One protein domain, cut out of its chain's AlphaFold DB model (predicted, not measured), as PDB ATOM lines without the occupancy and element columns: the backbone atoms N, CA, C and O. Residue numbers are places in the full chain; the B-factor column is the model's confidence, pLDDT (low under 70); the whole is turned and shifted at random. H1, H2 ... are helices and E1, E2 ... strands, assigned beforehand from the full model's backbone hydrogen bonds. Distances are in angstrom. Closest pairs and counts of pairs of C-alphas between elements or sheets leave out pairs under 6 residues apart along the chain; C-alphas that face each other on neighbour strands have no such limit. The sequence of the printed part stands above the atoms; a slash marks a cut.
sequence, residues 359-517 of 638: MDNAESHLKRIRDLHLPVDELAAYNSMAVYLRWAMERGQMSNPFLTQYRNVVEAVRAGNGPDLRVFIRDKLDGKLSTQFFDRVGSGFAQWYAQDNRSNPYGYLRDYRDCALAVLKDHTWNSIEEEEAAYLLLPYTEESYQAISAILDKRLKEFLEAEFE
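What this domain is: This is residues 359 to 517 of the 638 residues of the protein "Uncharacterized protein conserved in bacteria" of Faecalibacterium prausnitzii L2-6 (UniProt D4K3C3). A kinked helix, H2, runs through the middle of a helical body, and the other helices mostly cross round it: H1 folds back along its first part as a hairpin, H4 crosses it, H3 meets its last part, and H7 and H8 also pack on it. A tiny ribbon of two strands, E1 and E2, lies near the kink of H2, while H5 and H6 pack on H8. The printed part has 159 residues with eight named helices and two named strands, in the order E1, H1, H2, H3, H4, E2, H5, H6, H7, H8; the strands are antiparallel and the class is mostly helix. It is compact, with a radius of gyration of the C-alphas of 15.4 A and spans of 45 by 35 by 27 A.

How they stand to each other: Start at E1, residues 359 to 361, antiparallel at 172 degrees to E2, residues 432 to 434; look there for N 359 and O 433, 2.8 A apart and within hydrogen-bond range. H1, residues 362 to 371, and H2, residues 378 to 395, form a hairpin, opposite ways at a shallow tilt of 32 degrees, only just short of steep; their closest C-alphas, His 365 and Ala 381, are 5.0 A apart. H2 is the hub, touching five helices. H3, residues 400 to 414, touches it with residues 410 to 414 alone, the closest C-alphas being those of Glu 394 and Arg 414 at 5.2 A. H4, residues 421 to 428, touches H2 about perpendicular at 80 degrees, with the C-alphas of Tyr 382 and Arg 422 closest at 5.1 A. H5, residues 440 to 451, is close to but not clearly touching H2. H6, residues 459 to 471, and H7, residues 480 to 489, touch about perpendicular at 87 degrees, with the C-alphas of Arg 465 and Tyr 487 closest at 4.2 A. H7 touches H2 at Leu 488 and Ala 380, closest C-alphas 5.7 A apart. H8, residues 494 to 515, touches H2 at a steep tilt of 55 degrees, with the C-alphas of Val 387 and Tyr 497 closest at 6.2 A. In H1, H4, H5, H6 and H8 every O i to N i+4 pair is within hydrogen-bond range; H2 has 10 of 14, H3 9 of 11 and H7 3 of 6.

Where its parts are: Find C-alpha 359 at (242.530, 274.327, 183.482), where E1 begins. H2 runs 27.8 A from C-alpha 378 at (258.268, 274.962, 194.685), with a kink of 42 degrees near residue 385. H8 runs 30.4 A to C-alpha 515 at (228.103, 284.983, 176.738).

The domain as a whole: The C-alphas farthest apart, those of Thr 404 and Thr 476, are 46.0 A apart. The printed part has no cut, and no link is long. Model confidence is under 70 at residues 450 to 458, of which 450 to 451 belong to H5, and at residue 516.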
ATOM      1  N   MET A 359     242.394 272.876 183.584       88.00
ATOM      2  CA  MET A 359     242.530 274.327 183.482       88.00
ATOM      3  C   MET A 359     243.979 274.782 183.683       88.00
ATOM      4  O   MET A 359     244.423 275.738 183.054       88.00
ATOM      5  N   ASP A 360     244.696 274.158 184.619       88.94
ATOM      6  CA  ASP A 360     246.088 274.491 184.931       88.94
ATOM      7  C   ASP A 360     246.763 273.325 185.681       88.94
ATOM      8  O   ASP A 360     246.106 272.551 186.392       88.94
ATOM      9  N   ASN A 361     248.084 273.205 185.552       91.12
ATOM     10  CA  ASN A 361     248.862 272.082 186.063       91.12
ATOM     11  C   ASN A 361     250.236 272.516 186.581       91.12
ATOM     12  O   ASN A 361     251.115 272.970 185.839       91.12
ATOM     13  N   ALA A 362     250.463 272.281 187.879       94.88
ATOM     14  CA  ALA A 362     251.701 272.653 188.556       94.88
ATOM     15  C   ALA A 362     252.950 271.975 187.979       94.88
ATOM     16  O   ALA A 362     254.047 272.501 188.166       94.88
ATOM     17  N   GLU A 363     252.844 270.819 187.318       93.25
ATOM     18  CA  GLU A 363     254.006 270.125 186.758       93.25
ATOM     19  C   GLU A 363     254.732 270.985 185.713       93.25
ATOM     20  O   GLU A 363     255.964 271.107 185.759       93.25
ATOM     21  N   SER A 364     253.974 271.663 184.845       88.69
ATOM     22  CA  SER A 364     254.508 272.576 183.828       88.69
ATOM     23  C   SER A 364     255.264 273.751 184.475       88.69
ATOM     24  O   SER A 364     256.400 274.077 184.110       88.69
ATOM     25  N   HIS A 365     254.684 274.326 185.528       94.12
ATOM     26  CA  HIS A 365     255.249 275.429 186.292       94.12
ATOM     27  C   HIS A 365     256.495 275.017 187.079       94.12
ATOM     28  O   HIS A 365     257.501 275.726 187.066       94.12
ATOM     29  N   LEU A 366     256.475 273.851 187.729       97.19
ATOM     30  CA  LEU A 366     257.620 273.290 188.450       97.19
ATOM     31  C   LEU A 366     258.803 273.060 187.512       97.19
ATOM     32  O   LEU A 366     259.944 273.363 187.872       97.19
ATOM     33  N   LYS A 367     258.545 272.548 186.305       94.44
ATOM     34  CA  LYS A 367     259.569 272.412 185.269       94.44
ATOM     35  C   LYS A 367     260.160 273.777 184.912       94.44
ATOM     36  O   LYS A 367     261.379 273.928 184.957       94.44
ATOM     37  N   ARG A 368     259.324 274.795 184.678       92.75
ATOM     38  CA  ARG A 368     259.783 276.156 184.345       92.75
ATOM     39  C   ARG A 368     260.602 276.806 185.467       92.75
ATOM     40  O   ARG A 368     261.640 277.400 185.179       92.75
ATOM     41  N   ILE A 369     260.218 276.628 186.739       96.75
ATOM     42  CA  ILE A 369     261.014 277.066 187.907       96.75
ATOM     43  C   ILE A 369     262.419 276.449 187.871       96.75
ATOM     44  O   ILE A 369     263.406 277.150 188.102       96.75
ATOM     45  N   ARG A 370     262.516 275.143 187.590       96.69
ATOM     46  CA  ARG A 370     263.788 274.403 187.571       96.69
ATOM     47  C   ARG A 370     264.661 274.802 186.385       96.69
ATOM     48  O   ARG A 370     265.834 275.097 186.594       96.69
ATOM     49  N   ASP A 371     264.096 274.850 185.182       94.12
ATOM     50  CA  ASP A 371     264.829 275.145 183.945       94.12
ATOM     51  C   ASP A 371     265.415 276.567 183.969       94.12
ATOM     52  O   ASP A 371     266.592 276.774 183.661       94.12
ATOM     53  N   LEU A 372     264.631 277.541 184.439       94.75
ATOM     54  CA  LEU A 372     265.054 278.941 184.557       94.75
ATOM     55  C   LEU A 372     265.814 279.244 185.857       94.75
ATOM     56  O   LEU A 372     266.307 280.354 186.030       94.75
ATOM     57  N   HIS A 373     265.943 278.268 186.762       95.25
ATOM     58  CA  HIS A 373     266.595 278.425 188.066       95.25
ATOM     59  C   HIS A 373     266.016 279.593 188.890       95.25
ATOM     60  O   HIS A 373     266.760 280.343 189.534       95.25
ATOM     61  N   LEU A 374     264.687 279.754 188.869       95.19
ATOM     62  CA  LEU A 374     264.014 280.881 189.516       95.19
ATOM     63  C   LEU A 374     264.234 280.860 191.042       95.19
ATOM     64  O   LEU A 374     264.168 279.796 191.663       95.19
ATOM     65  N   PRO A 375     264.449 282.021 191.690       94.62
ATOM     66  CA  PRO A 375     264.744 282.116 193.120       94.62
ATOM     67  C   PRO A 375     263.483 282.019 194.005       94.62
ATOM     68  O   PRO A 375     263.280 282.844 194.898       94.62
ATOM     69  N   VAL A 376     262.634 281.019 193.768       95.81
ATOM     70  CA  VAL A 376     261.368 280.787 194.482       95.81
ATOM     71  C   VAL A 376     261.291 279.363 195.029       95.81
ATOM     72  O   VAL A 376     262.013 278.471 194.584       95.81
ATOM     73  N   ASP A 377     260.439 279.144 196.030       95.19
ATOM     74  CA  ASP A 377     260.138 277.794 196.498       95.19
ATOM     75  C   ASP A 377     259.142 277.087 195.563       95.19
ATOM     76  O   ASP A 377     258.381 277.734 194.845       95.19
ATOM     77  N   GLU A 378     259.128 275.751 195.577       95.50
ATOM     78  CA  GLU A 378     258.268 274.962 194.685       95.50
ATOM     79  C   GLU A 378     256.760 275.219 194.893       95.50
ATOM     80  O   GLU A 378     255.989 274.955 193.974       95.50
ATOM     81  N   LEU A 379     256.302 275.780 196.030       96.94
ATOM     82  CA  LEU A 379     254.885 276.155 196.174       96.94
ATOM     83  C   LEU A 379     254.491 277.328 195.272       96.94
ATOM     84  O   LEU A 379     253.298 277.516 195.036       96.94
ATOM     85  N   ALA A 380     255.451 278.095 194.751       97.06
ATOM     86  CA  ALA A 380     255.173 279.166 193.802       97.06
ATOM     87  C   ALA A 380     254.500 278.652 192.519       97.06
ATOM     88  O   ALA A 380     253.677 279.359 191.943       97.06
ATOM     89  N   ALA A 381     254.758 277.392 192.143       97.12
ATOM     90  CA  ALA A 381     254.098 276.715 191.026       97.12
ATOM     91  C   ALA A 381     252.578 276.562 191.199       97.12
ATOM     92  O   ALA A 381     251.892 276.228 190.247       97.12
ATOM     93  N   TYR A 382     252.040 276.792 192.399       97.88
ATOM     94  CA  TYR A 382     250.613 276.657 192.693       97.88
ATOM     95  C   TYR A 382     249.932 278.012 192.930       97.88
ATOM     96  O   TYR A 382     248.749 278.051 193.264       97.88
ATOM     97  N   ASN A 383     250.661 279.131 192.831       96.81
ATOM     98  CA  ASN A 383     250.151 280.448 193.218       96.81
ATOM     99  C   ASN A 383     248.973 280.907 192.342       96.81
ATOM    100  O   ASN A 383     247.992 281.397 192.899       96.81
ATOM    101  N   SER A 384     249.063 280.755 191.013       95.00
ATOM    102  CA  SER A 384     247.988 281.097 190.062       95.00
ATOM    103  C   SER A 384     246.715 280.326 190.404       95.00
ATOM    104  O   SER A 384     245.707 280.914 190.794       95.00
ATOM    105  N   MET A 385     246.804 278.997 190.411       96.38
ATOM    106  CA  MET A 385     245.686 278.111 190.728       96.38
ATOM    107  C   MET A 385     245.072 278.388 192.102       96.38
ATOM    108  O   MET A 385     243.853 278.429 192.247       96.38
ATOM    109  N   ALA A 386     245.896 278.615 193.129       98.00
ATOM    110  CA  ALA A 386     245.409 278.894 194.478       98.00
ATOM    111  C   ALA A 386     244.668 280.235 194.570       98.00
ATOM    112  O   ALA A 386     243.724 280.351 195.354       98.00
ATOM    113  N   VAL A 387     245.088 281.246 193.804       97.50
ATOM    114  CA  VAL A 387     244.382 282.530 193.709       97.50
ATOM    115  C   VAL A 387     243.035 282.346 193.016       97.50
ATOM    116  O   VAL A 387     242.027 282.796 193.562       97.50
ATOM    117  N   TYR A 388     242.999 281.655 191.873       97.19
ATOM    118  CA  TYR A 388     241.757 281.405 191.139       97.19
ATOM    119  C   TYR A 388     240.760 280.583 191.966       97.19
ATOM    120  O   TYR A 388     239.611 280.982 192.152       97.19
ATOM    121  N   LEU A 389     241.219 279.479 192.566       98.06
ATOM    122  CA  LEU A 389     240.388 278.615 193.403       98.06
ATOM    123  C   LEU A 389     239.819 279.369 194.610       98.06
ATOM    124  O   LEU A 389     238.643 279.217 194.935       98.06
ATOM    125  N   ARG A 390     240.625 280.216 195.267       98.25
ATOM    126  CA  ARG A 390     240.137 281.077 196.354       98.25
ATOM    127  C   ARG A 390     239.044 282.021 195.867       98.25
ATOM    128  O   ARG A 390     238.012 282.142 196.524       98.25
ATOM    129  N   TRP A 391     239.288 282.682 194.740       98.00
ATOM    130  CA  TRP A 391     238.373 283.650 194.148       98.00
ATOM    131  C   TRP A 391     237.010 283.020 193.834       98.00
ATOM    132  O   TRP A 391     235.987 283.568 194.262       98.00
ATOM    133  N   ALA A 392     237.005 281.837 193.211       97.75
ATOM    134  CA  ALA A 392     235.800 281.067 192.904       97.75
ATOM    135  C   ALA A 392     235.077 280.602 194.181       97.75
ATOM    136  O   ALA A 392     233.863 280.785 194.337       97.75
ATOM    137  N   MET A 393     235.829 280.085 195.166       98.31
ATOM    138  CA  MET A 393     235.278 279.699 196.467       98.31
ATOM    139  C   MET A 393     234.563 280.870 197.140       98.31
ATOM    140  O   MET A 393     233.438 280.689 197.601       98.31
ATOM    141  N   GLU A 394     235.170 282.057 197.190       97.38
ATOM    142  CA  GLU A 394     234.594 283.257 197.815       97.38
ATOM    143  C   GLU A 394     233.299 283.738 197.133       97.38
ATOM    144  O   GLU A 394     232.460 284.341 197.803       97.38
ATOM    145  N   ARG A 395     233.093 283.419 195.847       95.00
ATOM    146  CA  ARG A 395     231.962 283.899 195.030       95.00
ATOM    147  C   ARG A 395     230.784 282.955 194.893       95.00
ATOM    148  O   ARG A 395     229.746 283.381 194.410       95.00
ATOM    149  N   GLY A 396     230.895 281.717 195.362       94.62
ATOM    150  CA  GLY A 396     229.797 280.758 195.187       94.62
ATOM    151  C   GLY A 396     230.035 279.723 194.103       94.62
ATOM    152  O   GLY A 396     229.305 278.744 194.104       94.62
ATOM    153  N   GLN A 397     231.079 279.882 193.293       95.19
ATOM    154  CA  GLN A 397     231.214 279.260 191.972       95.19
ATOM    155  C   GLN A 397     231.793 277.839 191.995       95.19
ATOM    156  O   GLN A 397     232.571 277.458 191.130       95.19
ATOM    157  N   MET A 398     231.494 277.058 193.036       97.69
ATOM    158  CA  MET A 398     232.014 275.692 193.172       97.69
ATOM    159  C   MET A 398     230.935 274.680 192.804       97.69
ATOM    160  O   MET A 398     229.796 274.799 193.261       97.69
ATOM    161  N   SER A 399     231.320 273.637 192.073       97.19
ATOM    162  CA  SER A 399     230.413 272.571 191.657       97.19
ATOM    163  C   SER A 399     229.855 271.794 192.851       97.19
ATOM    164  O   SER A 399     230.478 271.698 193.916       97.19
ATOM    165  N   ASN A 400     228.669 271.201 192.702       96.88
ATOM    166  CA  ASN A 400     228.092 270.379 193.768       96.88
ATOM    167  C   ASN A 400     228.912 269.113 194.078       96.88
ATOM    168  O   ASN A 400     229.087 268.833 195.269       96.88
ATOM    169  N   PRO A 401     229.496 268.404 193.090       97.19
ATOM    170  CA  PRO A 401     230.463 267.343 193.364       97.19
ATOM    171  C   PRO A 401     231.644 267.826 194.219       97.19
ATOM    172  O   PRO A 401     231.956 267.224 195.253       97.19
ATOM    173  N   PHE A 402     232.246 268.971 193.872       97.81
ATOM    174  CA  PHE A 402     233.350 269.543 194.647       97.81
ATOM    175  C   PHE A 402     232.912 269.913 196.069       97.81
ATOM    176  O   PHE A 402     233.590 269.597 197.053       97.81
ATOM    177  N   LEU A 403     231.751 270.557 196.208       97.31
ATOM    178  CA  LEU A 403     231.183 270.923 197.503       97.31
ATOM    179  C   LEU A 403     230.862 269.695 198.351       97.31
ATOM    180  O   LEU A 403     231.082 269.738 199.558       97.31
ATOM    181  N   THR A 404     230.384 268.597 197.771       96.31
ATOM    182  CA  THR A 404     230.117 267.359 198.519       96.31
ATOM    183  C   THR A 404     231.380 266.858 199.210       96.31
ATOM    184  O   THR A 404     231.349 266.507 200.392       96.31
ATOM    185  N   GLN A 405     232.511 266.889 198.511       96.38
ATOM    186  CA  GLN A 405     233.775 266.397 199.045       96.38
ATOM    187  C   GLN A 405     234.481 267.411 199.961       96.38
ATOM    188  O   GLN A 405     235.101 267.025 200.958       96.38
ATOM    189  N   TYR A 406     234.382 268.709 199.656       97.88
ATOM    190  CA  TYR A 406     235.235 269.749 200.243       97.88
ATOM    191  C   TYR A 406     234.484 270.928 200.879       97.88
ATOM    192  O   TYR A 406     235.102 271.957 201.160       97.88
ATOM    193  N   ARG A 407     233.187 270.791 201.201       96.81
ATOM    194  CA  ARG A 407     232.352 271.848 201.821       96.81
ATOM    195  C   ARG A 407     233.049 272.607 202.947       96.81
ATOM    196  O   ARG A 407     233.096 273.830 202.937       96.81
ATOM    197  N   ASN A 408     233.639 271.870 203.890       97.62
ATOM    198  CA  ASN A 408     234.303 272.451 205.059       97.62
ATOM    199  C   ASN A 408     235.492 273.348 204.677       97.62
ATOM    200  O   ASN A 408     235.766 274.326 205.365       97.62
ATOM    201  N   VAL A 409     236.213 273.013 203.599       98.12
ATOM    202  CA  VAL A 409     237.330 273.823 203.093       98.12
ATOM    203  C   VAL A 409     236.793 275.120 202.499       98.12
ATOM    204  O   VAL A 409     237.266 276.189 202.873       98.12
ATOM    205  N   VAL A 410     235.766 275.034 201.648       98.06
ATOM    206  CA  VAL A 410     235.134 276.203 201.014       98.06
ATOM    207  C   VAL A 410     234.561 277.158 202.065       98.06
ATOM    208  O   VAL A 410     234.802 278.363 202.011       98.06
ATOM    209  N   GLU A 411     233.853 276.632 203.066       97.81
ATOM    210  CA  GLU A 411     233.301 277.431 204.167       97.81
ATOM    211  C   GLU A 411     234.395 278.111 205.001       97.81
ATOM    212  O   GLU A 411     234.252 279.280 205.362       97.81
ATOM    213  N   ALA A 412     235.508 277.421 205.269       97.94
ATOM    214  CA  ALA A 412     236.638 278.000 205.990       97.94
ATOM    215  C   ALA A 412     237.343 279.103 205.177       97.94
ATOM    216  O   ALA A 412     237.672 280.167 205.706       97.94
ATOM    217  N   VAL A 413     237.532 278.898 203.871       97.38
ATOM    218  CA  VAL A 413     238.090 279.923 202.972       97.38
ATOM    219  C   VAL A 413     237.208 281.173 202.970       97.38
ATOM    220  O   VAL A 413     237.712 282.259 203.245       97.38
ATOM    221  N   ARG A 414     235.886 281.023 202.802       96.19
ATOM    222  CA  ARG A 414     234.922 282.141 202.880       96.19
ATOM    223  C   ARG A 414     234.950 282.875 204.220       96.19
ATOM    224  O   ARG A 414     234.705 284.076 204.272       96.19
ATOM    225  N   ALA A 415     235.236 282.165 205.309       96.19
ATOM    226  CA  ALA A 415     235.362 282.745 206.643       96.19
ATOM    227  C   ALA A 415     236.737 283.394 206.912       96.19
ATOM    228  O   ALA A 415     236.953 283.921 208.007       96.19
ATOM    229  N   GLY A 416     237.671 283.355 205.955       93.44
ATOM    230  CA  GLY A 416     239.027 283.890 206.100       93.44
ATOM    231  C   GLY A 416     239.932 283.058 207.017       93.44
ATOM    232  O   GLY A 416     240.935 283.564 207.515       93.44
ATOM    233  N   ASN A 417     239.579 281.797 207.283       93.88
ATOM    234  CA  ASN A 417     240.356 280.863 208.106       93.88
ATOM    235  C   ASN A 417     240.637 279.531 207.385       93.88
ATOM    236  O   ASN A 417     240.858 278.504 208.033       93.88
ATOM    237  N   GLY A 418     240.613 279.561 206.052       92.00
ATOM    238  CA  GLY A 418     240.886 278.419 205.190       92.00
ATOM    239  C   GLY A 418     242.333 277.913 205.276       92.00
ATOM    240  O   GLY A 418     243.211 278.590 205.819       92.00
ATOM    241  N   PRO A 419     242.595 276.702 204.755       96.31
ATOM    242  CA  PRO A 419     243.951 276.177 204.633       96.31
ATOM    243  C   PRO A 419     244.762 276.960 203.587       96.31
ATOM    244  O   PRO A 419     244.207 277.707 202.784       96.31
ATOM    245  N   ASP A 420     246.079 276.737 203.550       97.56
ATOM    246  CA  ASP A 420     246.898 277.172 202.412       97.56
ATOM    247  C   ASP A 420     246.464 276.393 201.162       97.56
ATOM    248  O   ASP A 420     246.681 275.179 201.063       97.56
ATOM    249  N   LEU A 421     245.821 277.087 200.222       98.38
ATOM    250  CA  LEU A 421     245.242 276.451 199.044       98.38
ATOM    251  C   LEU A 421     246.298 275.887 198.091       98.38
ATOM    252  O   LEU A 421     246.004 274.928 197.387       98.38
ATOM    253  N   ARG A 422     247.546 276.368 198.138       98.44
ATOM    254  CA  ARG A 422     248.658 275.790 197.362       98.44
ATOM    255  C   ARG A 422     248.948 274.360 197.809       98.44
ATOM    256  O   ARG A 422     249.106 273.454 196.999       98.44
ATOM    257  N   VAL A 423     248.955 274.149 199.126       98.31
ATOM    258  CA  VAL A 423     249.125 272.825 199.738       98.31
ATOM    259  C   VAL A 423     247.902 271.949 199.477       98.31
ATOM    260  O   VAL A 423     248.050 270.763 199.196       98.31
ATOM    261  N   PHE A 424     246.700 272.526 199.547       98.44
ATOM    262  CA  PHE A 424     245.467 271.807 199.230       98.44
ATOM    263  C   PHE A 424     245.464 271.292 197.785       98.44
ATOM    264  O   PHE A 424     245.213 270.109 197.586       98.44
ATOM    265  N   ILE A 425     245.811 272.131 196.804       98.38
ATOM    266  CA  ILE A 425     245.890 271.733 195.393       98.38
ATOM    267  C   ILE A 425     246.899 270.595 195.218       98.38
ATOM    268  O   ILE A 425     246.540 269.537 194.709       98.38
ATOM    269  N   ARG A 426     248.123 270.748 195.740       98.12
ATOM    270  CA  ARG A 426     249.161 269.705 195.670       98.12
ATOM    271  C   ARG A 426     248.717 268.370 196.277       98.12
ATOM    272  O   ARG A 426     248.942 267.325 195.683       98.12
ATOM    273  N   ASP A 427     248.131 268.392 197.474       97.50
ATOM    274  CA  ASP A 427     247.914 267.173 198.266       97.50
ATOM    275  C   ASP A 427     246.518 266.547 198.075       97.50
ATOM    276  O   ASP A 427     246.300 265.406 198.501       97.50
ATOM    277  N   LYS A 428     245.543 267.298 197.545       97.88
ATOM    278  CA  LYS A 428     244.133 266.876 197.418       97.88
ATOM    279  C   LYS A 428     243.577 266.947 196.006       97.88
ATOM    280  O   LYS A 428     242.649 266.193 195.732       97.88
ATOM    281  N   LEU A 429     244.127 267.805 195.152       97.00
ATOM    282  CA  LEU A 429     243.703 267.966 193.757       97.00
ATOM    283  C   LEU A 429     244.794 267.510 192.774       97.00
ATOM    284  O   LEU A 429     244.803 267.928 191.626       97.00
ATOM    285  N   ASP A 430     245.740 266.690 193.248       95.19
ATOM    286  CA  ASP A 430     246.847 266.131 192.457       95.19
ATOM    287  C   ASP A 430     247.701 267.182 191.725       95.19
ATOM    288  O   ASP A 430     248.304 266.935 190.688       95.19
ATOM    289  N   GLY A 431     247.753 268.395 192.276       96.31
ATOM    290  CA  GLY A 431     248.499 269.502 191.696       96.31
ATOM    291  C   GLY A 431     247.864 270.161 190.472       96.31
ATOM    292  O   GLY A 431     248.547 270.954 189.824       96.31
ATOM    293  N   LYS A 432     246.589 269.878 190.192       94.38
ATOM    294  CA  LYS A 432     245.855 270.374 189.027       94.38
ATOM    295  C   LYS A 432     244.645 271.208 189.437       94.38
ATOM    296  O   LYS A 432     244.068 271.016 190.515       94.38
ATOM    297  N   LEU A 433     244.247 272.121 188.563       94.00
ATOM    298  CA  LEU A 433     242.969 272.815 188.622       94.00
ATOM    299  C   LEU A 433     242.128 272.362 187.429       94.00
ATOM    300  O   LEU A 433     242.645 272.273 186.323       94.00
ATOM    301  N   SER A 434     240.854 272.052 187.657       93.94
ATOM    302  CA  SER A 434     239.953 271.566 186.613       93.94
ATOM    303  C   SER A 434     238.680 272.398 186.552       93.94
ATOM    304  O   SER A 434     238.164 272.808 187.597       93.94
ATOM    305  N   THR A 435     238.152 272.605 185.348       93.69
ATOM    306  CA  THR A 435     236.873 273.290 185.109       93.69
ATOM    307  C   THR A 435     235.699 272.601 185.803       93.69
ATOM    308  O   THR A 435     234.817 273.266 186.344       93.69
ATOM    309  N   GLN A 436     235.764 271.276 185.964       95.12
ATOM    310  CA  GLN A 436     234.766 270.472 186.683       95.12
ATOM    311  C   GLN A 436     234.670 270.787 188.190       95.12
ATOM    312  O   GLN A 436     233.734 270.359 188.879       95.12
ATOM    313  N   PHE A 437     235.635 271.518 188.755       97.44
ATOM    314  CA  PHE A 437     235.553 271.967 190.148       97.44
ATOM    315  C   PHE A 437     234.546 273.103 190.335       97.44
ATOM    316  O   PHE A 437     234.150 273.380 191.473       97.44
ATOM    317  N   PHE A 438     234.111 273.740 189.251       95.88
ATOM    318  CA  PHE A 438     233.273 274.926 189.271       95.88
ATOM    319  C   PHE A 438     231.838 274.634 188.819       95.88
ATOM    320  O   PHE A 438     231.562 273.631 188.161       95.88
ATOM    321  N   ASP A 439     230.899 275.478 189.241       94.12
ATOM    322  CA  ASP A 439     229.521 275.417 188.743       94.12
ATOM    323  C   ASP A 439     229.430 275.886 187.279       94.12
ATOM    324  O   ASP A 439     230.452 276.152 186.657       94.12
ATOM    325  N   ARG A 440     228.218 275.972 186.712       90.75
ATOM    326  CA  ARG A 440     228.009 276.312 185.293       90.75
ATOM    327  C   ARG A 440     228.756 277.580 184.879       90.75
ATOM    328  O   ARG A 440     229.523 277.557 183.925       90.75
ATOM    329  N   VAL A 441     228.592 278.667 185.634       90.25
ATOM    330  CA  VAL A 441     229.253 279.939 185.314       90.25
ATOM    331  C   VAL A 441     230.724 279.937 185.663       90.25
ATOM    332  O   VAL A 441     231.512 280.489 184.903       90.25
ATOM    333  N   GLY A 442     231.137 279.321 186.770       91.94
ATOM    334  CA  GLY A 442     232.558 279.217 187.076       91.94
ATOM    335  C   GLY A 442     233.321 278.356 186.059       91.94
ATOM    336  O   GLY A 442     234.459 278.692 185.741       91.94
ATOM    337  N   SER A 443     232.700 277.291 185.538       92.12
ATOM    338  CA  SER A 443     233.261 276.429 184.490       92.12
ATOM    339  C   SER A 443     233.286 277.165 183.157       92.12
ATOM    340  O   SER A 443     234.363 277.298 182.592       92.12
ATOM    341  N   GLY A 444     232.167 277.754 182.720       89.25
ATOM    342  CA  GLY A 444     232.125 278.556 181.494       89.25
ATOM    343  C   GLY A 444     233.098 279.738 181.528       89.25
ATOM    344  O   GLY A 444     233.796 279.986 180.556       89.25
ATOM    345  N   PHE A 445     233.244 280.422 182.668       89.62
ATOM    346  CA  PHE A 445     234.238 281.488 182.813       89.62
ATOM    347  C   PHE A 445     235.674 280.951 182.807       89.62
ATOM    348  O   PHE A 445     236.560 281.588 182.241       89.62
ATOM    349  N   ALA A 446     235.927 279.802 183.445       89.44
ATOM    350  CA  ALA A 446     237.242 279.165 183.420       89.44
ATOM    351  C   ALA A 446     237.619 278.736 182.003       89.44
ATOM    352  O   ALA A 446     238.756 278.966 181.603       89.44
ATOM    353  N   GLN A 447     236.661 278.198 181.248       84.00
ATOM    354  CA  GLN A 447     236.807 277.962 179.825       84.00
ATOM    355  C   GLN A 447     237.093 279.308 179.154       84.00
ATOM    356  O   GLN A 447     238.243 279.562 178.822       84.00
ATOM    357  N   TRP A 448     236.144 280.242 179.081       82.19
ATOM    358  CA  TRP A 448     236.286 281.527 178.375       82.19
ATOM    359  C   TRP A 448     237.602 282.275 178.644       82.19
ATOM    360  O   TRP A 448     238.233 282.840 177.748       82.19
ATOM    361  N   TYR A 449     238.041 282.292 179.905       81.94
ATOM    362  CA  TYR A 449     239.181 283.089 180.346       81.94
ATOM    363  C   TYR A 449     240.524 282.345 180.361       81.94
ATOM    364  O   TYR A 449     241.581 282.994 180.340       81.94
ATOM    365  N   ALA A 450     240.511 281.014 180.462       68.69
ATOM    366  CA  ALA A 450     241.726 280.214 180.604       68.69
ATOM    367  C   ALA A 450     241.916 279.119 179.540       68.69
ATOM    368  O   ALA A 450     243.069 278.737 179.355       68.69
ATOM    369  N   GLN A 451     240.868 278.665 178.837       63.66
ATOM    370  CA  GLN A 451     240.921 277.540 177.879       63.66
ATOM    371  C   GLN A 451     240.208 277.772 176.522       63.66
ATOM    372  O   GLN A 451     240.722 277.367 175.492       63.66
ATOM    373  N   ASP A 452     239.037 278.410 176.517       46.66
ATOM    374  CA  ASP A 452     237.981 278.339 175.487       46.66
ATOM    375  C   ASP A 452     238.463 278.726 174.103       46.66
ATOM    376  O   ASP A 452     238.358 277.964 173.144       46.66
ATOM    377  N   ASN A 453     239.115 279.876 173.984       45.59
ATOM    378  CA  ASN A 453     239.667 280.210 172.700       45.59
ATOM    379  C   ASN A 453     241.050 279.561 172.608       45.59
ATOM    380  O   ASN A 453     242.044 280.183 172.986       45.59
ATOM    381  N   ARG A 454     241.129 278.379 171.967       46.72
ATOM    382  CA  ARG A 454     242.371 277.812 171.366       46.72
ATOM    383  C   ARG A 454     243.105 278.839 170.493       46.72
ATOM    384  O   ARG A 454     244.236 278.654 170.066       46.72
ATOM    385  N   SER A 455     242.417 279.948 170.255       34.41
ATOM    386  CA  SER A 455     242.806 281.193 169.657       34.41
ATOM    387  C   SER A 455     243.572 282.232 170.482       34.41
ATOM    388  O   SER A 455     244.003 283.251 169.957       34.41
ATOM    389  N   ASN A 456     243.624 282.092 171.791       38.81
ATOM    390  CA  ASN A 456     244.353 282.978 172.689       38.81
ATOM    391  C   ASN A 456     244.483 282.248 174.029       38.81
ATOM    392  O   ASN A 456     243.904 282.698 175.029       38.81
ATOM    393  N   PRO A 457     245.175 281.093 174.051       52.78
ATOM    394  CA  PRO A 457     245.375 280.365 175.290       52.78
ATOM    395  C   PRO A 457     246.043 281.297 176.319       52.78
ATOM    396  O   PRO A 457     246.736 282.259 175.974       52.78
ATOM    397  N   TYR A 458     245.839 281.035 177.612       60.47
ATOM    398  CA  TYR A 458     246.544 281.722 178.711       60.47
ATOM    399  C   TYR A 458     246.071 283.138 179.091       60.47
ATOM    400  O   TYR A 458     246.819 283.852 179.767       60.47
ATOM    401  N   GLY A 459     244.842 283.551 178.757       76.50
ATOM    402  CA  GLY A 459     244.287 284.856 179.165       76.50
ATOM    403  C   GLY A 459     244.486 285.171 180.658       76.50
ATOM    404  O   GLY A 459     245.044 286.216 181.017       76.50
ATOM    405  N   TYR A 460     244.141 284.222 181.533       87.44
ATOM    406  CA  TYR A 460     244.368 284.343 182.975       87.44
ATOM    407  C   TYR A 460     245.850 284.467 183.364       87.44
ATOM    408  O   TYR A 460     246.229 285.401 184.078       87.44
ATOM    409  N   LEU A 461     246.710 283.550 182.904       86.44
ATOM    410  CA  LEU A 461     248.140 283.571 183.238       86.44
ATOM    411  C   LEU A 461     248.836 284.826 182.700       86.44
ATOM    412  O   LEU A 461     249.750 285.343 183.345       86.44
ATOM    413  N   ARG A 462     248.382 285.363 181.565       85.12
ATOM    414  CA  ARG A 462     248.865 286.619 180.989       85.12
ATOM    415  C   ARG A 462     248.521 287.813 181.869       85.12
ATOM    416  O   ARG A 462     249.423 288.576 182.212       85.12
ATOM    417  N   ASP A 463     247.263 287.960 182.274       90.38
ATOM    418  CA  ASP A 463     246.855 289.027 183.197       90.38
ATOM    419  C   ASP A 463     247.589 288.890 184.551       90.38
ATOM    420  O   ASP A 463     248.024 289.884 185.143       90.38
ATOM    421  N   TYR A 464     247.815 287.654 185.014       92.00
ATOM    422  CA  TYR A 464     248.607 287.365 186.211       92.00
ATOM    423  C   TYR A 464     250.074 287.788 186.052       92.00
ATOM    424  O   TYR A 464     250.631 288.456 186.928       92.00
ATOM    425  N   ARG A 465     250.704 287.441 184.925       92.12
ATOM    426  CA  ARG A 465     252.067 287.855 184.563       92.12
ATOM    427  C   ARG A 465     252.165 289.370 184.486       92.12
ATOM    428  O   ARG A 465     253.078 289.940 185.071       92.12
ATOM    429  N   ASP A 466     251.242 290.037 183.807       91.88
ATOM    430  CA  ASP A 466     251.276 291.489 183.630       91.88
ATOM    431  C   ASP A 466     251.097 292.218 184.975       91.88
ATOM    432  O   ASP A 466     251.780 293.211 185.248       91.88
ATOM    433  N   CYS A 467     250.277 291.671 185.881       93.69
ATOM    434  CA  CYS A 467     250.222 292.111 187.275       93.69
ATOM    435  C   CYS A 467     251.573 291.918 187.989       93.69
ATOM    436  O   CYS A 467     252.070 292.844 188.636       93.69
ATOM    437  N   ALA A 468     252.209 290.754 187.826       94.56
ATOM    438  CA  ALA A 468     253.529 290.474 188.386       94.56
ATOM    439  C   ALA A 468     254.598 291.446 187.872       94.56
ATOM    440  O   ALA A 468     255.343 292.004 188.675       94.56
ATOM    441  N   LEU A 469     254.626 291.732 186.569       93.75
ATOM    442  CA  LEU A 469     255.528 292.710 185.956       93.75
ATOM    443  C   LEU A 469     255.310 294.118 186.527       93.75
ATOM    444  O   LEU A 469     256.277 294.825 186.812       93.75
ATOM    445  N   ALA A 470     254.059 294.525 186.754       92.62
ATOM    446  CA  ALA A 470     253.749 295.819 187.360       92.62
ATOM    447  C   ALA A 470     254.249 295.925 188.814       92.62
ATOM    448  O   ALA A 470     254.745 296.980 189.229       92.62
ATOM    449  N   VAL A 471     254.152 294.837 189.585       91.25
ATOM    450  CA  VAL A 471     254.681 294.745 190.957       91.25
ATOM    451  C   VAL A 471     256.214 294.711 190.958       91.25
ATOM    452  O   VAL A 471     256.850 295.367 191.785       91.25
ATOM    453  N   LEU A 472     256.811 294.001 190.001       90.50
ATOM    454  CA  LEU A 472     258.248 293.774 189.844       90.50
ATOM    455  C   LEU A 472     258.908 294.767 188.869       90.50
ATOM    456  O   LEU A 472     259.937 294.462 188.279       90.50
ATOM    457  N   LYS A 473     258.363 295.977 188.715       89.69
ATOM    458  CA  LYS A 473     258.809 296.977 187.718       89.69
ATOM    459  C   LYS A 473     260.298 297.358 187.767       89.69
ATOM    460  O   LYS A 473     260.834 297.851 186.783       89.69
ATOM    461  N   ASP A 474     260.935 297.189 188.927       91.75
ATOM    462  CA  ASP A 474     262.349 297.509 189.159       91.75
ATOM    463  C   ASP A 474     263.254 296.255 189.063       91.75
ATOM    464  O   ASP A 474     264.458 296.330 189.319       91.75
ATOM    465  N   HIS A 475     262.687 295.089 188.725       90.25
ATOM    466  CA  HIS A 475     263.412 293.837 188.519       90.25
ATOM    467  C   HIS A 475     264.173 293.857 187.186       90.25
ATOM    468  O   HIS A 475     263.738 294.458 186.208       90.25
ATOM    469  N   THR A 476     265.340 293.212 187.147       91.00
ATOM    470  CA  THR A 476     266.136 293.054 185.923       91.00
ATOM    471  C   THR A 476     266.070 291.599 185.487       91.00
ATOM    472  O   THR A 476     266.553 290.739 186.217       91.00
ATOM    473  N   TRP A 477     265.494 291.351 184.314       91.31
ATOM    474  CA  TRP A 477     265.325 290.017 183.738       91.31
ATOM    475  C   TRP A 477     266.604 289.554 183.036       91.31
ATOM    476  O   TRP A 477     267.253 290.333 182.332       91.31
ATOM    477  N   ASN A 478     266.978 288.291 183.223       88.12
ATOM    478  CA  ASN A 478     268.140 287.679 182.584       88.12
ATOM    479  C   ASN A 478     267.833 287.208 181.156       88.12
ATOM    480  O   ASN A 478     268.757 287.097 180.349       88.12
ATOM    481  N   SER A 479     266.561 286.941 180.840       86.00
ATOM    482  CA  SER A 479     266.096 286.550 179.507       86.00
ATOM    483  C   SER A 479     264.606 286.863 179.299       86.00
ATOM    484  O   SER A 479     263.904 287.213 180.250       86.00
ATOM    485  N   ILE A 480     264.125 286.731 178.057       82.94
ATOM    486  CA  ILE A 480     262.699 286.895 177.716       82.94
ATOM    487  C   ILE A 480     261.869 285.796 178.394       82.94
ATOM    488  O   ILE A 480     260.804 286.068 178.934       82.94
ATOM    489  N   GLU A 481     262.392 284.571 178.451       84.62
ATOM    490  CA  GLU A 481     261.724 283.420 179.062       84.62
ATOM    491  C   GLU A 481     261.528 283.595 180.577       84.62
ATOM    492  O   GLU A 481     260.528 283.116 181.121       84.62
ATOM    493  N   GLU A 482     262.461 284.282 181.254       90.06
ATOM    494  CA  GLU A 482     262.330 284.662 182.666       90.06
ATOM    495  C   GLU A 482     261.276 285.760 182.861       90.06
ATOM    496  O   GLU A 482     260.466 285.659 183.782       90.06
ATOM    497  N   GLU A 483     261.235 286.769 181.983       89.75
ATOM    498  CA  GLU A 483     260.196 287.811 182.007       89.75
ATOM    499  C   GLU A 483     258.798 287.218 181.771       89.75
ATOM    500  O   GLU A 483     257.842 287.550 182.473       89.75
ATOM    501  N   GLU A 484     258.666 286.279 180.835       86.81
ATOM    502  CA  GLU A 484     257.429 285.520 180.623       86.81
ATOM    503  C   GLU A 484     257.028 284.706 181.860       86.81
ATOM    504  O   GLU A 484     255.843 284.571 182.160       86.81
ATOM    505  N   ALA A 485     258.010 284.204 182.614       91.44
ATOM    506  CA  ALA A 485     257.810 283.467 183.857       91.44
ATOM    507  C   ALA A 485     257.556 284.368 185.083       91.44
ATOM    508  O   ALA A 485     257.476 283.859 186.202       91.44
ATOM    509  N   ALA A 486     257.397 285.689 184.909       94.31
ATOM    510  CA  ALA A 486     257.203 286.637 186.009       94.31
ATOM    511  C   ALA A 486     256.031 286.282 186.938       94.31
ATOM    512  O   ALA A 486     256.088 286.580 188.132       94.31
ATOM    513  N   TYR A 487     254.992 285.610 186.429       93.88
ATOM    514  CA  TYR A 487     253.857 285.148 187.237       93.88
ATOM    515  C   TYR A 487     254.284 284.223 188.394       93.88
ATOM    516  O   TYR A 487     253.712 284.299 189.479       93.88
ATOM    517  N   LEU A 488     255.347 283.426 188.223       96.44
ATOM    518  CA  LEU A 488     255.898 282.544 189.264       96.44
ATOM    519  C   LEU A 488     256.637 283.312 190.368       96.44
ATOM    520  O   LEU A 488     256.869 282.780 191.452       96.44
ATOM    521  N   LEU A 489     257.017 284.561 190.101       95.69
ATOM    522  CA  LEU A 489     257.744 285.431 191.025       95.69
ATOM    523  C   LEU A 489     256.814 286.362 191.812       95.69
ATOM    524  O   LEU A 489     257.274 287.025 192.746       95.69
ATOM    525  N   LEU A 490     255.519 286.419 191.472       94.94
ATOM    526  CA  LEU A 490     254.557 287.217 192.226       94.94
ATOM    527  C   LEU A 490     254.399 286.635 193.645       94.94
ATOM    528  O   LEU A 490     254.023 285.468 193.796       94.94
ATOM    529  N   PRO A 491     254.645 287.422 194.710       92.38
ATOM    530  CA  PRO A 491     254.504 286.929 196.074       92.38
ATOM    531  C   PRO A 491     253.061 286.520 196.388       92.38
ATOM    532  O   PRO A 491     252.134 287.293 196.148       92.38
ATOM    533  N   TYR A 492     252.868 285.355 197.008       94.81
ATOM    534  CA  TYR A 492     251.552 284.902 197.471       94.81
ATOM    535  C   TYR A 492     251.156 285.629 198.768       94.81
ATOM    536  O   TYR A 492     251.506 285.210 199.872       94.81
ATOM    537  N   THR A 493     250.484 286.772 198.620       94.69
ATOM    538  CA  THR A 493     250.081 287.682 199.709       94.69
ATOM    539  C   THR A 493     248.631 288.129 199.535       94.69
ATOM    540  O   THR A 493     248.072 287.993 198.445       94.69
ATOM    541  N   GLU A 494     248.022 288.690 200.584       95.25
ATOM    542  CA  GLU A 494     246.681 289.283 200.468       95.25
ATOM    543  C   GLU A 494     246.665 290.445 199.473       95.25
ATOM    544  O   GLU A 494     245.716 290.576 198.710       95.25
ATOM    545  N   GLU A 495     247.716 291.264 199.424       95.38
ATOM    546  CA  GLU A 495     247.811 292.371 198.474       95.38
ATOM    547  C   GLU A 495     247.813 291.876 197.022       95.38
ATOM    548  O   GLU A 495     247.057 292.394 196.198       95.38
ATOM    549  N   SER A 496     248.608 290.844 196.720       94.19
ATOM    550  CA  SER A 496     248.615 290.204 195.398       94.19
ATOM    551  C   SER A 496     247.261 289.572 195.076       94.19
ATOM    552  O   SER A 496     246.754 289.743 193.971       94.19
ATOM    553  N   TYR A 497     246.646 288.883 196.047       96.44
ATOM    554  CA  TYR A 497     245.322 288.286 195.876       96.44
ATOM    555  C   TYR A 497     244.267 289.337 195.522       96.44
ATOM    556  O   TYR A 497     243.535 289.157 194.555       96.44
ATOM    557  N   GLN A 498     244.214 290.457 196.248       96.75
ATOM    558  CA  GLN A 498     243.251 291.528 195.975       96.75
ATOM    559  C   GLN A 498     243.459 292.152 194.589       96.75
ATOM    560  O   GLN A 498     242.482 292.451 193.902       96.75
ATOM    561  N   ALA A 499     244.712 292.318 194.151       95.88
ATOM    562  CA  ALA A 499     245.018 292.840 192.822       95.88
ATOM    563  C   ALA A 499     244.517 291.907 191.707       95.88
ATOM    564  O   ALA A 499     243.826 292.365 190.798       95.88
ATOM    565  N   ILE A 500     244.808 290.605 191.800       96.38
ATOM    566  CA  ILE A 500     244.369 289.613 190.806       96.38
ATOM    567  C   ILE A 500     242.855 289.381 190.874       96.38
ATOM    568  O   ILE A 500     242.200 289.334 189.838       96.38
ATOM    569  N   SER A 501     242.270 289.305 192.072       96.62
ATOM    570  CA  SER A 501     240.819 289.162 192.263       96.62
ATOM    571  C   SER A 501     240.040 290.293 191.593       96.62
ATOM    572  O   SER A 501     238.972 290.040 191.050       96.62
ATOM    573  N   ALA A 502     240.547 291.529 191.623       96.69
ATOM    574  CA  ALA A 502     239.891 292.654 190.958       96.69
ATOM    575  C   ALA A 502     239.924 292.531 189.424       96.69
ATOM    576  O   ALA A 502     238.995 292.980 188.753       96.69
ATOM    577  N   ILE A 503     240.981 291.924 188.870       95.81
ATOM    578  CA  ILE A 503     241.060 291.608 187.439       95.81
ATOM    579  C   ILE A 503     240.054 290.505 187.105       95.81
ATOM    580  O   ILE A 503     239.255 290.688 186.192       95.81
ATOM    581  N   LEU A 504     240.028 289.424 187.889       94.94
ATOM    582  CA  LEU A 504     239.061 288.335 187.728       94.94
ATOM    583  C   LEU A 504     237.612 288.843 187.777       94.94
ATOM    584  O   LEU A 504     236.817 288.480 186.924       94.94
ATOM    585  N   ASP A 505     237.279 289.760 188.691       96.19
ATOM    586  CA  ASP A 505     235.941 290.368 188.757       96.19
ATOM    587  C   ASP A 505     235.586 291.173 187.500       96.19
ATOM    588  O   ASP A 505     234.447 291.140 187.034       96.19
ATOM    589  N   LYS A 506     236.555 291.906 186.937       95.19
ATOM    590  CA  LYS A 506     236.366 292.648 185.684       95.19
ATOM    591  C   LYS A 506     236.129 291.696 184.511       95.19
ATOM    592  O   LYS A 506     235.257 291.967 183.695       95.19
ATOM    593  N   ARG A 507     236.889 290.602 184.445       92.44
ATOM    594  CA  ARG A 507     236.825 289.599 183.373       92.44
ATOM    595  C   ARG A 507     235.561 288.758 183.443       92.44
ATOM    596  O   ARG A 507     234.907 288.603 182.427       92.44
ATOM    597  N   LEU A 508     235.163 288.324 184.639       91.31
ATOM    598  CA  LEU A 508     233.885 287.647 184.851       91.31
ATOM    599  C   LEU A 508     232.729 288.535 184.392       91.31
ATOM    600  O   LEU A 508     231.796 288.061 183.762       91.31
ATOM    601  N   LYS A 509     232.800 289.838 184.674       91.88
ATOM    602  CA  LYS A 509     231.790 290.776 184.195       91.88
ATOM    603  C   LYS A 509     231.755 290.861 182.659       91.88
ATOM    604  O   LYS A 509     230.665 290.868 182.106       91.88
ATOM    605  N   GLU A 510     232.912 290.944 182.000       89.81
ATOM    606  CA  GLU A 510     233.007 290.955 180.528       89.81
ATOM    607  C   GLU A 510     232.413 289.672 179.927       89.81
ATOM    608  O   GLU A 510     231.598 289.758 179.018       89.81
ATOM    609  N   PHE A 511     232.756 288.513 180.488       87.75
ATOM    610  CA  PHE A 511     232.195 287.215 180.113       87.75
ATOM    611  C   PHE A 511     230.673 287.166 180.267       87.75
ATOM    612  O   PHE A 511     229.973 286.791 179.337       87.75
ATOM    613  N   LEU A 512     230.143 287.598 181.415       87.44
ATOM    614  CA  LEU A 512     228.699 287.600 181.643       87.44
ATOM    615  C   LEU A 512     227.954 288.552 180.691       87.44
ATOM    616  O   LEU A 512     226.815 288.283 180.335       87.44
ATOM    617  N   GLU A 513     228.575 289.668 180.299       87.12
ATOM    618  CA  GLU A 513     228.016 290.600 179.309       87.12
ATOM    619  C   GLU A 513     228.118 290.060 177.867       87.12
ATOM    620  O   GLU A 513     227.331 290.484 177.033       87.12
ATOM    621  N   ALA A 514     229.067 289.169 177.565       82.00
ATOM    622  CA  ALA A 514     229.275 288.616 176.223       82.00
ATOM    623  C   ALA A 514     228.493 287.315 175.982       82.00
ATOM    624  O   ALA A 514     227.776 287.212 174.994       82.00
ATOM    625  N   GLU A 515     228.604 286.356 176.902       76.81
ATOM    626  CA  GLU A 515     228.103 284.983 176.738       76.81
ATOM    627  C   GLU A 515     226.785 284.732 177.497       76.81
ATOM    628  O   GLU A 515     226.093 283.751 177.247       76.81
ATOM    629  N   PHE A 516     226.419 285.604 178.449       69.81
ATOM    630  CA  PHE A 516     225.265 285.412 179.348       69.81
ATOM    631  C   PHE A 516     224.281 286.596 179.350       69.81
ATOM    632  O   PHE A 516     223.461 286.705 180.265       69.81
ATOM    633  N   GLU A 517     224.326 287.501 178.360       70.38
ATOM    634  CA  GLU A 517     223.403 288.654 178.322       70.38
ATOM    635  C   GLU A 517     221.931 288.198 178.248       70.38
ATOM    636  O   GLU A 517     221.080 288.748 178.958       70.38
TER     637      GLU A 517